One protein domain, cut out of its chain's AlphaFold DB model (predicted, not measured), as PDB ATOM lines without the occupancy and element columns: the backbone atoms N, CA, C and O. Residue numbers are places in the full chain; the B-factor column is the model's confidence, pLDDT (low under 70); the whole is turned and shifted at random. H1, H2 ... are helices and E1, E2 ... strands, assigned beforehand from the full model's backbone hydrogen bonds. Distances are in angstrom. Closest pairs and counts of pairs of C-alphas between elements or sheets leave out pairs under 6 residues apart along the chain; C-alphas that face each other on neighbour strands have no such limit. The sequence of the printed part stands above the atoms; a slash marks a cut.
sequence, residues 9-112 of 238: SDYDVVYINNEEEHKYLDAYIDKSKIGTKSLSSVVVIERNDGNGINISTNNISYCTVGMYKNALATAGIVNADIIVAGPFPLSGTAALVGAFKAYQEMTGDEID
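AT A GLANCE: This is residues 9 to 112 of the 238 residues of an uncharacterized protein of Roseburia sp. 40_7 (UniProt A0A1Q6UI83). A small twisted sheet of three strands has H3 and H4 packed over one face, while its other face bears no named helix. H4 slants over E1 and E3, H3 slants over E2, and the short helices H1 and H2 sit off the sheet, by the first turns of H4. The printed part has 104 residues, with four named helices and three named strands in the order H1 H2 E1 E2 H3 E3 H4; the sheet runs E1 E3 E2 and is mixed. The class is mixed, helices and strands. The whole is compact, with a radius of gyration of the C-alphas of 12.9 A and spans of 38 by 31 by 24 A.

IN THESE COORDINATES: In the sheet, E1 is residues 41 to 46, 16.8 A long, beginning at C-alpha 41 (264.921, 570.399, 477.544). E3, residues 80 to 90, measures 22.6 A and bends by 99 degrees at residue 87; E2, residues 53 to 60, measures 18.0 A. H4, residues 93 to 107, is 21.9 A long and ends at C-alpha 107 (274.959, 586.380, 477.626). H3 is residues 65 to 74, 14.4 A. H1 is residues 18 to 25, 10.2 A, from C-alpha 18 (254.237, 575.628, 472.662), and H2 is residues 31 to 34, 5.1 A.

HOW THE PARTS SIT: E3 is the inner strand. E1 and E3 are antiparallel at 172 degrees, with N 43 and O 83 within hydrogen-bond range at 2.9 A. E3 and E2 are parallel at 8 degrees, with N 82 and O 54 at 2.8 A. The sheet is twisted, its C-alphas up to 4.4 A off the best plane. E2, H3 and E3 form a strand-helix-strand unit, two parallel neighbour strands joined through a helix, with a left-handed crossover. H3 and H4 are on the same face, making two layers, helices over one face of a sheet. H4 has a height over the sheet of 8.1 A and is only just slantwise to the strands, at 31 degrees to E1 on the local plane; the closest C-alphas of E1 and H4, Val 42 and Ala 95, are 5.3 A apart. H3, at a height of 8.8 A, is slantwise at 34 degrees to E2 on the local plane; the closest C-alphas of E2 and H3, Ile 55 and Val 65, are 6.0 A apart. H4 is the hub, touching three helices. With residues 93 to 97 alone it touches H1, about perpendicular at 90 degrees, the closest C-alphas, Glu 21 and Ala 94, 6.1 A apart. In H1, H3 and H4 every O i to N i+4 pair is within hydrogen-bond range; H2 is too short for one.

THE WHOLE: The C-alphas of Ser 32 and Asp 49, the two farthest apart, are 38.0 A apart. The printed part has no cut and no long link. Its mean pLDDT is 89.2, and no printed residue is under 70.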
ATOM      1  N   SER A   9     269.896 574.935 491.577       87.25
ATOM      2  CA  SER A   9     269.841 576.332 492.028       87.25
ATOM      3  C   SER A   9     270.922 577.228 491.430       87.25
ATOM      4  O   SER A   9     270.791 578.444 491.510       87.25
ATOM      5  N   ASP A  10     271.986 576.636 490.892       86.88
ATOM      6  CA  ASP A  10     273.138 577.350 490.343       86.88
ATOM      7  C   ASP A  10     272.950 577.655 488.846       86.88
ATOM      8  O   ASP A  10     273.833 578.244 488.229       86.88
ATOM      9  N   TYR A  11     271.828 577.224 488.256       88.25
ATOM     10  CA  TYR A  11     271.492 577.441 486.854       88.25
ATOM     11  C   TYR A  11     270.362 578.454 486.729       88.25
ATOM     12  O   TYR A  11     269.340 578.344 487.414       88.25
ATOM     13  N   ASP A  12     270.504 579.359 485.768       89.88
ATOM     14  CA  ASP A  12     269.386 580.153 485.283       89.88
ATOM     15  C   ASP A  12     268.445 579.258 484.473       89.88
ATOM     16  O   ASP A  12     268.859 578.488 483.600       89.88
ATOM     17  N   VAL A  13     267.156 579.309 484.812       90.69
ATOM     18  CA  VAL A  13     266.134 578.462 484.193       90.69
ATOM     19  C   VAL A  13     265.148 579.334 483.444       90.69
ATOM     20  O   VAL A  13     264.310 580.011 484.039       90.69
ATOM     21  N   VAL A  14     265.203 579.237 482.120       92.56
ATOM     22  CA  VAL A  14     264.200 579.811 481.228       92.56
ATOM     23  C   VAL A  14     263.219 578.742 480.773       92.56
ATOM     24  O   VAL A  14     263.568 577.582 480.546       92.56
ATOM     25  N   TYR A  15     261.963 579.149 480.625       92.88
ATOM     26  CA  TYR A  15     260.912 578.302 480.084       92.88
ATOM     27  C   TYR A  15     260.456 578.850 478.746       92.88
ATOM     28  O   TYR A  15     260.307 580.063 478.576       92.88
ATOM     29  N   ILE A  16     260.185 577.933 477.827       92.62
ATOM     30  CA  ILE A  16     259.385 578.210 476.647       92.62
ATOM     31  C   ILE A  16     258.081 577.425 476.717       92.62
ATOM     32  O   ILE A  16     257.970 576.424 477.434       92.62
ATOM     33  N   ASN A  17     257.098 577.869 475.953       92.75
ATOM     34  CA  ASN A  17     255.846 577.164 475.761       92.75
ATOM     35  C   ASN A  17     255.606 576.841 474.276       92.75
ATOM     36  O   ASN A  17     256.347 577.249 473.384       92.75
ATOM     37  N   ASN A  18     254.540 576.088 474.012       93.00
ATOM     38  CA  ASN A  18     254.237 575.628 472.662       93.00
ATOM     39  C   ASN A  18     253.770 576.770 471.741       93.00
ATOM     40  O   ASN A  18     253.959 576.685 470.534       93.00
ATOM     41  N   GLU A  19     253.212 577.854 472.288       92.19
ATOM     42  CA  GLU A  19     252.877 579.053 471.510       92.19
ATOM     43  C   GLU A  19     254.144 579.742 470.988       92.19
ATOM     44  O   GLU A  19     254.181 580.134 469.826       92.19
ATOM     45  N   GLU A  20     255.207 579.811 471.795       90.12
ATOM     46  CA  GLU A  20     256.519 580.304 471.355       90.12
ATOM     47  C   GLU A  20     257.107 579.417 470.247       90.12
ATOM     48  O   GLU A  20     257.599 579.943 469.254       90.12
ATOM     49  N   GLU A  21     256.993 578.086 470.346       90.75
ATOM     50  CA  GLU A  21     257.389 577.201 469.238       90.75
ATOM     51  C   GLU A  21     256.626 577.532 467.952       90.75
ATOM     52  O   GLU A  21     257.232 577.676 466.894       90.75
ATOM     53  N   HIS A  22     255.303 577.691 468.037       90.50
ATOM     54  CA  HIS A  22     254.475 578.019 466.880       90.50
ATOM     55  C   HIS A  22     254.777 579.413 466.315       90.50
ATOM     56  O   HIS A  22     254.764 579.562 465.095       90.50
ATOM     57  N   LYS A  23     255.113 580.408 467.153       88.50
ATOM     58  CA  LYS A  23     255.549 581.743 466.698       88.50
ATOM     59  C   LYS A  23     256.732 581.632 465.736       88.50
ATOM     60  O   LYS A  23     256.731 582.286 464.699       88.50
ATOM     61  N   TYR A  24     257.719 580.812 466.086       84.75
ATOM     62  CA  TYR A  24     258.973 580.710 465.346       84.75
ATOM     63  C   TYR A  24     258.936 579.678 464.213       84.75
ATOM     64  O   TYR A  24     259.584 579.858 463.187       84.75
ATOM     65  N   LEU A  25     258.187 578.586 464.379       87.19
ATOM     66  CA  LEU A  25     258.329 577.407 463.524       87.19
ATOM     67  C   LEU A  25     257.165 577.182 462.560       87.19
ATOM     68  O   LEU A  25     257.358 576.441 461.602       87.19
ATOM     69  N   ASP A  26     255.990 577.805 462.742       87.94
ATOM     70  CA  ASP A  26     254.821 577.546 461.874       87.94
ATOM     71  C   ASP A  26     255.083 577.861 460.393       87.94
ATOM     72  O   ASP A  26     254.460 577.257 459.518       87.94
ATOM     73  N   ALA A  27     255.990 578.799 460.105       85.81
ATOM     74  CA  ALA A  27     256.355 579.174 458.742       85.81
ATOM     75  C   ALA A  27     257.220 578.118 458.027       85.81
ATOM     76  O   ALA A  27     257.278 578.113 456.798       85.81
ATOM     77  N   TYR A  28     257.874 577.227 458.778       83.19
ATOM     78  CA  TYR A  28     258.917 576.340 458.255       83.19
ATOM     79  C   TYR A  28     258.620 574.865 458.511       83.19
ATOM     80  O   TYR A  28     258.839 574.017 457.649       83.19
ATOM     81  N   ILE A  29     258.107 574.538 459.692       80.06
ATOM     82  CA  ILE A  29     257.914 573.171 460.152       80.06
ATOM     83  C   ILE A  29     256.421 572.853 460.179       80.06
ATOM     84  O   ILE A  29     255.620 573.571 460.775       80.06
ATOM     85  N   ASP A  30     256.047 571.712 459.596       82.62
ATOM     86  CA  ASP A  30     254.689 571.188 459.715       82.62
ATOM     87  C   ASP A  30     254.255 571.112 461.183       82.62
ATOM     88  O   ASP A  30     254.942 570.529 462.024       82.62
ATOM     89  N   LYS A  31     253.036 571.572 461.484       84.50
ATOM     90  CA  LYS A  31     252.463 571.533 462.846       84.50
ATOM     91  C   LYS A  31     252.529 570.150 463.496       84.50
ATOM     92  O   LYS A  31     252.661 570.030 464.711       84.50
ATOM     93  N   SER A  32     252.476 569.094 462.680       81.88
ATOM     94  CA  SER A  32     252.615 567.706 463.136       81.88
ATOM     95  C   SER A  32     253.987 567.382 463.749       81.88
ATOM     96  O   SER A  32     254.077 566.478 464.577       81.88
ATOM     97  N   LYS A  33     255.043 568.107 463.362       81.50
ATOM     98  CA  LYS A  33     256.421 567.957 463.849       81.50
ATOM     99  C   LYS A  33     256.733 568.866 465.044       81.50
ATOM    100  O   LYS A  33     257.589 568.502 465.842       81.50
ATOM    101  N   ILE A  34     256.024 569.986 465.201       84.94
ATOM    102  CA  ILE A  34     256.097 570.839 466.403       84.94
ATOM    103  C   ILE A  34     255.371 570.152 467.573       84.94
ATOM    104  O   ILE A  34     255.878 570.065 468.688       84.94
ATOM    105  N   GLY A  35     254.198 569.572 467.303       83.62
ATOM    106  CA  GLY A  35     253.369 568.941 468.326       83.62
ATOM    107  C   GLY A  35     252.539 569.958 469.112       83.62
ATOM    108  O   GLY A  35     252.308 571.070 468.663       83.62
ATOM    109  N   THR A  36     252.026 569.547 470.275       88.69
ATOM    110  CA  THR A  36     251.095 570.356 471.097       88.69
ATOM    111  C   THR A  36     251.652 570.709 472.476       88.69
ATOM    112  O   THR A  36     250.959 571.308 473.299       88.69
ATOM    113  N   LYS A  37     252.875 570.257 472.781       90.25
ATOM    114  CA  LYS A  37     253.526 570.421 474.084       90.25
ATOM    115  C   LYS A  37     255.041 570.491 473.923       90.25
ATOM    116  O   LYS A  37     255.636 569.599 473.322       90.25
ATOM    117  N   SER A  38     255.647 571.453 474.607       93.81
ATOM    118  CA  SER A  38     257.097 571.605 474.739       93.81
ATOM    119  C   SER A  38     257.615 570.671 475.838       93.81
ATOM    120  O   SER A  38     257.494 570.965 477.024       93.81
ATOM    121  N   LEU A  39     258.112 569.487 475.456       94.62
ATOM    122  CA  LEU A  39     258.506 568.423 476.403       94.62
ATOM    123  C   LEU A  39     260.004 568.096 476.406       94.62
ATOM    124  O   LEU A  39     260.436 567.239 477.175       94.62
ATOM    125  N   SER A  40     260.784 568.732 475.532       94.75
ATOM    126  CA  SER A  40     262.242 568.588 475.523       94.75
ATOM    127  C   SER A  40     262.894 569.703 476.334       94.75
ATOM    128  O   SER A  40     262.290 570.744 476.588       94.75
ATOM    129  N   SER A  41     264.120 569.454 476.777       94.44
ATOM    130  CA  SER A  41     264.921 570.399 477.544       94.44
ATOM    131  C   SER A  41     266.291 570.555 476.903       94.44
ATOM    132  O   SER A  41     266.799 569.624 476.272       94.44
ATOM    133  N   VAL A  42     266.880 571.728 477.096       95.56
ATOM    134  CA  VAL A  42     268.223 572.062 476.641       95.56
ATOM    135  C   VAL A  42     269.013 572.664 477.792       95.56
ATOM    136  O   VAL A  42     268.464 573.375 478.631       95.56
ATOM    137  N   VAL A  43     270.298 572.342 477.839       94.69
ATOM    138  CA  VAL A  43     271.281 572.987 478.707       94.69
ATOM    139  C   VAL A  43     272.295 573.646 477.796       94.69
ATOM    140  O   VAL A  43     272.836 572.964 476.927       94.69
ATOM    141  N   VAL A  44     272.533 574.937 477.998       94.25
ATOM    142  CA  VAL A  44     273.549 575.719 477.290       94.25
ATOM    143  C   VAL A  44     274.619 576.099 478.306       94.25
ATOM    144  O   VAL A  44     274.299 576.535 479.408       94.25
ATOM    145  N   ILE A  45     275.882 575.852 477.970       92.19
ATOM    146  CA  ILE A  45     277.033 576.165 478.818       92.19
ATOM    147  C   ILE A  45     278.023 576.958 477.976       92.19
ATOM    148  O   ILE A  45     278.557 576.427 477.002       92.19
ATOM    149  N   GLU A  46     278.294 578.195 478.375       91.38
ATOM    150  CA  GLU A  46     279.311 579.034 477.744       91.38
ATOM    151  C   GLU A  46     280.710 578.398 477.834       91.38
ATOM    152  O   GLU A  46     281.092 577.765 478.831       91.38
ATOM    153  N   ARG A  47     281.489 578.560 476.766       91.19
ATOM    154  CA  ARG A  47     282.879 578.127 476.636       91.19
ATOM    155  C   ARG A  47     283.748 579.308 476.217       91.19
ATOM    156  O   ARG A  47     283.271 580.308 475.707       91.19
ATOM    157  N   ASN A  48     285.054 579.159 476.417       88.31
ATOM    158  CA  ASN A  48     286.018 580.170 475.987       88.31
ATOM    159  C   ASN A  48     286.071 580.265 474.455       88.31
ATOM    160  O   ASN A  48     285.811 579.277 473.760       88.31
ATOM    161  N   ASP A  49     286.530 581.405 473.949       85.06
ATOM    162  CA  ASP A  49     286.733 581.636 472.520       85.06
ATOM    163  C   ASP A  49     287.531 580.521 471.831       85.06
ATOM    164  O   ASP A  49     288.516 579.997 472.364       85.06
ATOM    165  N   GLY A  50     287.083 580.149 470.631       77.88
ATOM    166  CA  GLY A  50     287.680 579.092 469.814       77.88
ATOM    167  C   GLY A  50     287.208 577.674 470.154       77.88
ATOM    168  O   GLY A  50     287.681 576.725 469.533       77.88
ATOM    169  N   ASN A  51     286.281 577.496 471.107       81.88
ATOM    170  CA  ASN A  51     285.680 576.180 471.381       81.88
ATOM    171  C   ASN A  51     284.604 575.786 470.360       81.88
ATOM    172  O   ASN A  51     284.315 574.597 470.223       81.88
ATOM    173  N   GLY A  52     284.018 576.758 469.651       82.38
ATOM    174  CA  GLY A  52     282.919 576.507 468.720       82.38
ATOM    175  C   GLY A  52     281.664 575.970 469.421       82.38
ATOM    176  O   GLY A  52     281.498 576.114 470.630       82.38
ATOM    177  N   ILE A  53     280.756 575.362 468.656       86.25
ATOM    178  CA  ILE A  53     279.513 574.789 469.193       86.25
ATOM    179  C   ILE A  53     279.640 573.265 469.275       86.25
ATOM    180  O   ILE A  53     279.811 572.598 468.249       86.25
ATOM    181  N   ASN A  54     279.494 572.708 470.481       88.81
ATOM    182  CA  ASN A  54     279.474 571.264 470.719       88.81
ATOM    183  C   ASN A  54     278.074 570.824 471.131       88.81
ATOM    184  O   ASN A  54     277.530 571.323 472.113       88.81
ATOM    185  N   ILE A  55     277.491 569.861 470.416       90.19
ATOM    186  CA  ILE A  55     276.099 569.455 470.638       90.19
ATOM    187  C   ILE A  55     276.000 567.960 470.907       90.19
ATOM    188  O   ILE A  55     276.603 567.140 470.218       90.19
ATOM    189  N   SER A  56     275.185 567.604 471.896       92.62
ATOM    190  CA  SER A  56     274.770 566.226 472.147       92.62
ATOM    191  C   SER A  56     273.258 566.144 472.310       92.62
ATOM    192  O   SER A  56     272.634 567.006 472.929       92.62
ATOM    193  N   THR A  57     272.657 565.093 471.758       93.62
ATOM    194  CA  THR A  57     271.212 564.868 471.818       93.62
ATOM    195  C   THR A  57     270.901 563.524 472.474       93.62
ATOM    196  O   THR A  57     271.653 562.555 472.362       93.62
ATOM    197  N   ASN A  58     269.776 563.453 473.181       95.25
ATOM    198  CA  ASN A  58     269.225 562.213 473.716       95.25
ATOM    199  C   ASN A  58     267.710 562.183 473.493       95.25
ATOM    200  O   ASN A  58     267.014 563.129 473.856       95.25
ATOM    201  N   ASN A  59     267.195 561.087 472.929       95.00
ATOM    202  CA  ASN A  59     265.780 560.924 472.590       95.00
ATOM    203  C   ASN A  59     265.224 562.039 471.680       95.00
ATOM    204  O   ASN A  59     264.079 562.462 471.837       95.00
ATOM    205  N   ILE A  60     266.023 562.506 470.721       93.44
ATOM    206  CA  ILE A  60     265.585 563.447 469.687       93.44
ATOM    207  C   ILE A  60     265.545 562.717 468.346       93.44
ATOM    208  O   ILE A  60     266.487 562.006 468.009       93.44
ATOM    209  N   SER A  61     264.436 562.839 467.618       85.56
ATOM    210  CA  SER A  61     264.140 562.041 466.422       85.56
ATOM    211  C   SER A  61     264.015 562.846 465.131       85.56
ATOM    212  O   SER A  61     263.899 562.234 464.076       85.56
ATOM    213  N   TYR A  62     263.949 564.178 465.203       84.56
ATOM    214  CA  TYR A  62     263.839 565.038 464.020       84.56
ATOM    215  C   TYR A  62     265.027 565.995 463.914       84.56
ATOM    216  O   TYR A  62     265.808 565.861 462.983       84.56
ATOM    217  N   CYS A  63     265.222 566.891 464.884       84.38
ATOM    218  CA  CYS A  63     266.367 567.800 464.891       84.38
ATOM    219  C   CYS A  63     267.661 567.022 465.190       84.38
ATOM    220  O   CYS A  63     267.903 566.611 466.329       84.38
ATOM    221  N   THR A  64     268.482 566.791 464.167       82.56
ATOM    222  CA  THR A  64     269.775 566.106 464.297       82.56
ATOM    223  C   THR A  64     270.824 567.010 464.955       82.56
ATOM    224  O   THR A  64     270.627 568.216 465.107       82.56
ATOM    225  N   VAL A  65     271.961 566.433 465.359       86.00
ATOM    226  CA  VAL A  65     273.097 567.197 465.912       86.00
ATOM    227  C   VAL A  65     273.584 568.264 464.921       86.00
ATOM    228  O   VAL A  65     273.787 569.406 465.329       86.00
ATOM    229  N   GLY A  66     273.725 567.907 463.639       76.81
ATOM    230  CA  GLY A  66     274.131 568.828 462.571       76.81
ATOM    231  C   GLY A  66     273.122 569.957 462.360       76.81
ATOM    232  O   GLY A  66     273.503 571.126 462.371       76.81
ATOM    233  N   MET A  67     271.823 569.634 462.341       81.06
ATOM    234  CA  MET A  67     270.748 570.630 462.258       81.06
ATOM    235  C   MET A  67     270.811 571.665 463.384       81.06
ATOM    236  O   MET A  67     270.740 572.861 463.111       81.06
ATOM    237  N   TYR A  68     270.970 571.233 464.642       87.25
ATOM    238  CA  TYR A  68     271.143 572.182 465.745       87.25
ATOM    239  C   TYR A  68     272.388 573.041 465.544       87.25
ATOM    240  O   TYR A  68     272.322 574.250 465.727       87.25
ATOM    241  N   LYS A  69     273.520 572.429 465.176       85.06
ATOM    242  CA  LYS A  69     274.793 573.144 465.047       85.06
ATOM    243  C   LYS A  69     274.696 574.247 463.996       85.06
ATOM    244  O   LYS A  69     275.094 575.371 464.281       85.06
ATOM    245  N   ASN A  70     274.117 573.941 462.838       78.88
ATOM    246  CA  ASN A  70     273.948 574.896 461.747       78.88
ATOM    247  C   ASN A  70     272.959 576.005 462.114       78.88
ATOM    248  O   ASN A  70     273.291 577.176 461.968       78.88
ATOM    249  N   ALA A  71     271.793 575.660 462.668       85.88
ATOM    250  CA  ALA A  71     270.796 576.654 463.062       85.88
ATOM    251  C   ALA A  71     271.339 577.617 464.130       85.88
ATOM    252  O   ALA A  71     271.201 578.828 464.015       85.88
ATOM    253  N   LEU A  72     271.998 577.095 465.163       88.94
ATOM    254  CA  LEU A  72     272.537 577.927 466.239       88.94
ATOM    255  C   LEU A  72     273.685 578.814 465.742       88.94
ATOM    256  O   LEU A  72     273.716 579.991 466.084       88.94
ATOM    257  N   ALA A  73     274.566 578.291 464.885       84.81
ATOM    258  CA  ALA A  73     275.621 579.089 464.262       84.81
ATOM    259  C   ALA A  73     275.054 580.218 463.385       84.81
ATOM    260  O   ALA A  73     275.511 581.351 463.482       84.81
ATOM    261  N   THR A  74     274.026 579.941 462.577       83.88
ATOM    262  CA  THR A  74     273.338 580.962 461.766       83.88
ATOM    263  C   THR A  74     272.622 581.999 462.628       83.88
ATOM    264  O   THR A  74     272.545 583.162 462.248       83.88
ATOM    265  N   ALA A  75     272.166 581.617 463.822       87.00
ATOM    266  CA  ALA A  75     271.628 582.556 464.801       87.00
ATOM    267  C   ALA A  75     272.715 583.396 465.510       87.00
ATOM    268  O   ALA A  75     272.382 584.221 466.354       87.00
ATOM    269  N   GLY A  76     274.001 583.193 465.200       83.31
ATOM    270  CA  GLY A  76     275.121 583.920 465.807       83.31
ATOM    271  C   GLY A  76     275.614 583.340 467.135       83.31
ATOM    272  O   GLY A  76     276.423 583.963 467.815       83.31
ATOM    273  N   ILE A  77     275.158 582.147 467.526       87.38
ATOM    274  CA  ILE A  77     275.628 581.493 468.752       87.38
ATOM    275  C   ILE A  77     277.029 580.934 468.521       87.38
ATOM    276  O   ILE A  77     277.264 580.178 467.581       87.38
ATOM    277  N   VAL A  78     277.951 581.239 469.432       86.44
ATOM    278  CA  VAL A  78     279.337 580.761 469.390       86.44
ATOM    279  C   VAL A  78     279.787 580.244 470.756       86.44
ATOM    280  O   VAL A  78     279.221 580.605 471.785       86.44
ATOM    281  N   ASN A  79     280.824 579.397 470.752       87.50
ATOM    282  CA  ASN A  79     281.539 578.935 471.949       87.50
ATOM    283  C   ASN A  79     280.610 578.392 473.050       87.50
ATOM    284  O   ASN A  79     280.602 578.889 474.172       87.50
ATOM    285  N   ALA A  80     279.828 577.356 472.742       91.44
ATOM    286  CA  ALA A  80     278.860 576.793 473.679       91.44
ATOM    287  C   ALA A  80     278.784 575.262 473.610       91.44
ATOM    288  O   ALA A  80     278.767 574.665 472.531       91.44
ATOM    289  N   ASP A  81     278.659 574.633 474.778       93.19
ATOM    290  CA  ASP A  81     278.261 573.233 474.894       93.19
ATOM    291  C   ASP A  81     276.753 573.142 475.112       93.19
ATOM    292  O   ASP A  81     276.203 573.752 476.032       93.19
ATOM    293  N   ILE A  82     276.089 572.344 474.280       94.56
ATOM    294  CA  ILE A  82     274.635 572.252 474.228       94.56
ATOM    295  C   ILE A  82     274.210 570.795 474.367       94.56
ATOM    296  O   ILE A  82     274.596 569.912 473.597       94.56
ATOM    297  N   ILE A  83     273.391 570.529 475.380       95.50
ATOM    298  CA  ILE A  83     272.872 569.192 475.670       95.50
ATOM    299  C   ILE A  83     271.361 569.231 475.550       95.50
ATOM    300  O   ILE A  83     270.687 569.841 476.379       95.50
ATOM    301  N   VAL A  84     270.825 568.529 474.558       96.00
ATOM    302  CA  VAL A  84     269.386 568.428 474.319       96.00
ATOM    303  C   VAL A  84     268.874 567.059 474.749       96.00
ATOM    304  O   VAL A  84     269.448 566.028 474.394       96.00
ATOM    305  N   ALA A  85     267.766 567.016 475.486       95.50
ATOM    306  CA  ALA A  85     267.151 565.757 475.887       95.50
ATOM    307  C   ALA A  85     265.619 565.779 475.859       95.50
ATOM    308  O   ALA A  85     264.982 566.717 476.336       95.50
ATOM    309  N   GLY A  86     265.036 564.686 475.368       95.44
ATOM    310  CA  GLY A  86     263.629 564.336 475.555       95.44
ATOM    311  C   GLY A  86     263.442 563.197 476.574       95.44
ATOM    312  O   GLY A  86     264.308 562.326 476.701       95.44
ATOM    313  N   PRO A  87     262.312 563.135 477.301       93.94
ATOM    314  CA  PRO A  87     261.976 561.990 478.158       93.94
ATOM    315  C   PRO A  87     261.693 560.693 477.372       93.94
ATOM    316  O   PRO A  87     261.769 559.600 477.924       93.94
ATOM    317  N   PHE A  88     261.366 560.817 476.090       94.81
ATOM    318  CA  PHE A  88     261.165 559.770 475.085       94.81
ATOM    319  C   PHE A  88     261.411 560.409 473.704       94.81
ATOM    320  O   PHE A  88     261.606 561.626 473.669       94.81
ATOM    321  N   PRO A  89     261.450 559.654 472.586       93.81
ATOM    322  CA  PRO A  89     261.708 560.236 471.267       93.81
ATOM    323  C   PRO A  89     260.763 561.405 470.937       93.81
ATOM    324  O   PRO A  89     259.550 561.218 470.833       93.81
ATOM    325  N   LEU A  90     261.327 562.606 470.801       93.50
ATOM    326  CA  LEU A  90     260.639 563.862 470.485       93.50
ATOM    327  C   LEU A  90     261.277 564.534 469.266       93.50
ATOM    328  O   LEU A  90     262.423 564.253 468.930       93.50
ATOM    329  N   SER A  91     260.573 565.473 468.633       90.88
ATOM    330  CA  SER A  91     261.109 566.218 467.486       90.88
ATOM    331  C   SER A  91     262.375 567.009 467.830       90.88
ATOM    332  O   SER A  91     263.332 566.983 467.064       90.88
ATOM    333  N   GLY A  92     262.392 567.662 468.995       91.12
ATOM    334  CA  GLY A  92     263.463 568.567 469.421       91.12
ATOM    335  C   GLY A  92     263.200 570.046 469.114       91.12
ATOM    336  O   GLY A  92     263.944 570.900 469.576       91.12
ATOM    337  N   THR A  93     262.103 570.379 468.433       91.12
ATOM    338  CA  THR A  93     261.746 571.767 468.081       91.12
ATOM    339  C   THR A  93     261.724 572.705 469.287       91.12
ATOM    340  O   THR A  93     262.297 573.791 469.242       91.12
ATOM    341  N   ALA A  94     261.151 572.248 470.401       93.25
ATOM    342  CA  ALA A  94     261.103 573.024 471.633       93.25
ATOM    343  C   ALA A  94     262.509 573.317 472.176       93.25
ATOM    344  O   ALA A  94     262.821 574.443 472.544       93.25
ATOM    345  N   ALA A  95     263.393 572.321 472.196       94.50
ATOM    346  CA  ALA A  95     264.756 572.513 472.671       94.50
ATOM    347  C   ALA A  95     265.559 573.481 471.791       94.50
ATOM    348  O   ALA A  95     266.403 574.190 472.324       94.50
ATOM    349  N   LEU A  96     265.279 573.550 470.486       91.81
ATOM    350  CA  LEU A  96     265.915 574.518 469.589       91.81
ATOM    351  C   LEU A  96     265.534 575.956 469.951       91.81
ATOM    352  O   LEU A  96     266.411 576.777 470.195       91.81
ATOM    353  N   VAL A  97     264.234 576.241 470.068       92.19
ATOM    354  CA  VAL A  97     263.747 577.569 470.485       92.19
ATOM    355  C   VAL A  97     264.228 577.904 471.902       92.19
ATOM    356  O   VAL A  97     264.643 579.026 472.183       92.19
ATOM    357  N   GLY A  98     264.237 576.906 472.788       94.50
ATOM    358  CA  GLY A  98     264.787 577.033 474.132       94.50
ATOM    359  C   GLY A  98     266.281 577.358 474.147       94.50
ATOM    360  O   GLY A  98     266.719 578.060 475.051       94.50
ATOM    361  N   ALA A  99     267.057 576.895 473.161       94.75
ATOM    362  CA  ALA A  99     268.491 577.152 473.082       94.75
ATOM    363  C   ALA A  99     268.781 578.618 472.738       94.75
ATOM    364  O   ALA A  99     269.625 579.216 473.396       94.75
ATOM    365  N   PHE A 100     268.039 579.209 471.789       92.75
ATOM    366  CA  PHE A 100     268.131 580.647 471.494       92.75
ATOM    367  C   PHE A 100     267.836 581.476 472.745       92.75
ATOM    368  O   PHE A 100     268.655 582.286 473.168       92.75
ATOM    369  N   LYS A 101     266.709 581.186 473.408       92.94
ATOM    370  CA  LYS A 101     266.283 581.910 474.611       92.94
ATOM    371  C   LYS A 101     267.266 581.759 475.773       92.94
ATOM    372  O   LYS A 101     267.549 582.731 476.461       92.94
ATOM    373  N   ALA A 102     267.774 580.548 476.002       93.94
ATOM    374  CA  ALA A 102     268.745 580.290 477.060       93.94
ATOM    375  C   ALA A 102     270.080 580.992 476.791       93.94
ATOM    376  O   ALA A 102     270.684 581.496 477.731       93.94
ATOM    377  N   TYR A 103     270.526 581.048 475.533       92.12
ATOM    378  CA  TYR A 103     271.745 581.765 475.172       92.12
ATOM    379  C   TYR A 103     271.602 583.273 475.402       92.12
ATOM    380  O   TYR A 103     272.452 583.853 476.065       92.12
ATOM    381  N   GLN A 104     270.495 583.875 474.951       90.69
ATOM    382  CA  GLN A 104     270.207 585.297 475.181       90.69
ATOM    383  C   GLN A 104     270.164 585.655 476.671       90.69
ATOM    384  O   GLN A 104     270.720 586.666 477.084       90.69
ATOM    385  N   GLU A 105     269.536 584.814 477.501       91.88
ATOM    386  CA  GLU A 105     269.510 585.032 478.954       91.88
ATOM    387  C   GLU A 105     270.913 584.915 479.572       91.88
ATOM    388  O   GLU A 105     271.275 585.698 480.445       91.88
ATOM    389  N   MET A 106     271.710 583.945 479.109       90.44
ATOM    390  CA  MET A 106     273.053 583.677 479.622       90.44
ATOM    391  C   MET A 106     274.046 584.797 479.288       90.44
ATOM    392  O   MET A 106     274.843 585.165 480.149       90.44
ATOM    393  N   THR A 107     274.023 585.326 478.060       88.25
ATOM    394  CA  THR A 107     274.959 586.380 477.626       88.25
ATOM    395  C   THR A 107     274.445 587.788 477.923       88.25
ATOM    396  O   THR A 107     275.236 588.716 478.081       88.25
ATOM    397  N   GLY A 108     273.125 587.957 478.035       87.62
ATOM    398  CA  GLY A 108     272.468 589.262 478.104       87.62
ATOM    399  C   GLY A 108     272.340 589.963 476.746       87.62
ATOM    400  O   GLY A 108     271.828 591.083 476.701       87.62
ATOM    401  N   ASP A 109     272.779 589.319 475.660       85.19
ATOM    402  CA  ASP A 109     272.676 589.838 474.298       85.19
ATOM    403  C   ASP A 109     271.346 589.426 473.651       85.19
ATOM    404  O   ASP A 109     270.843 588.316 473.848       85.19
ATOM    405  N   GLU A 110     270.772 590.308 472.832       86.62
ATOM    406  CA  GLU A 110     269.629 589.953 471.992       86.62
ATOM    407  C   GLU A 110     270.106 589.337 470.672       86.62
ATOM    408  O   GLU A 110     270.929 589.917 469.968       86.62
ATOM    409  N   ILE A 111     269.560 588.169 470.321       86.00
ATOM    410  CA  ILE A 111     269.706 587.612 468.975       86.00
ATOM    411  C   ILE A 111     268.643 588.271 468.094       86.00
ATOM    412  O   ILE A 111     267.461 588.257 468.448       86.00
ATOM    413  N   ASP A 112     269.055 588.815 466.947       87.00
ATOM    414  CA  ASP A 112     268.138 589.417 465.977       87.00
ATOM    415  C   ASP A 112     267.063 588.403 465.539       87.00
ATOM    416  O   ASP A 112     267.364 587.248 465.215       87.00
TER     417      ASP A 112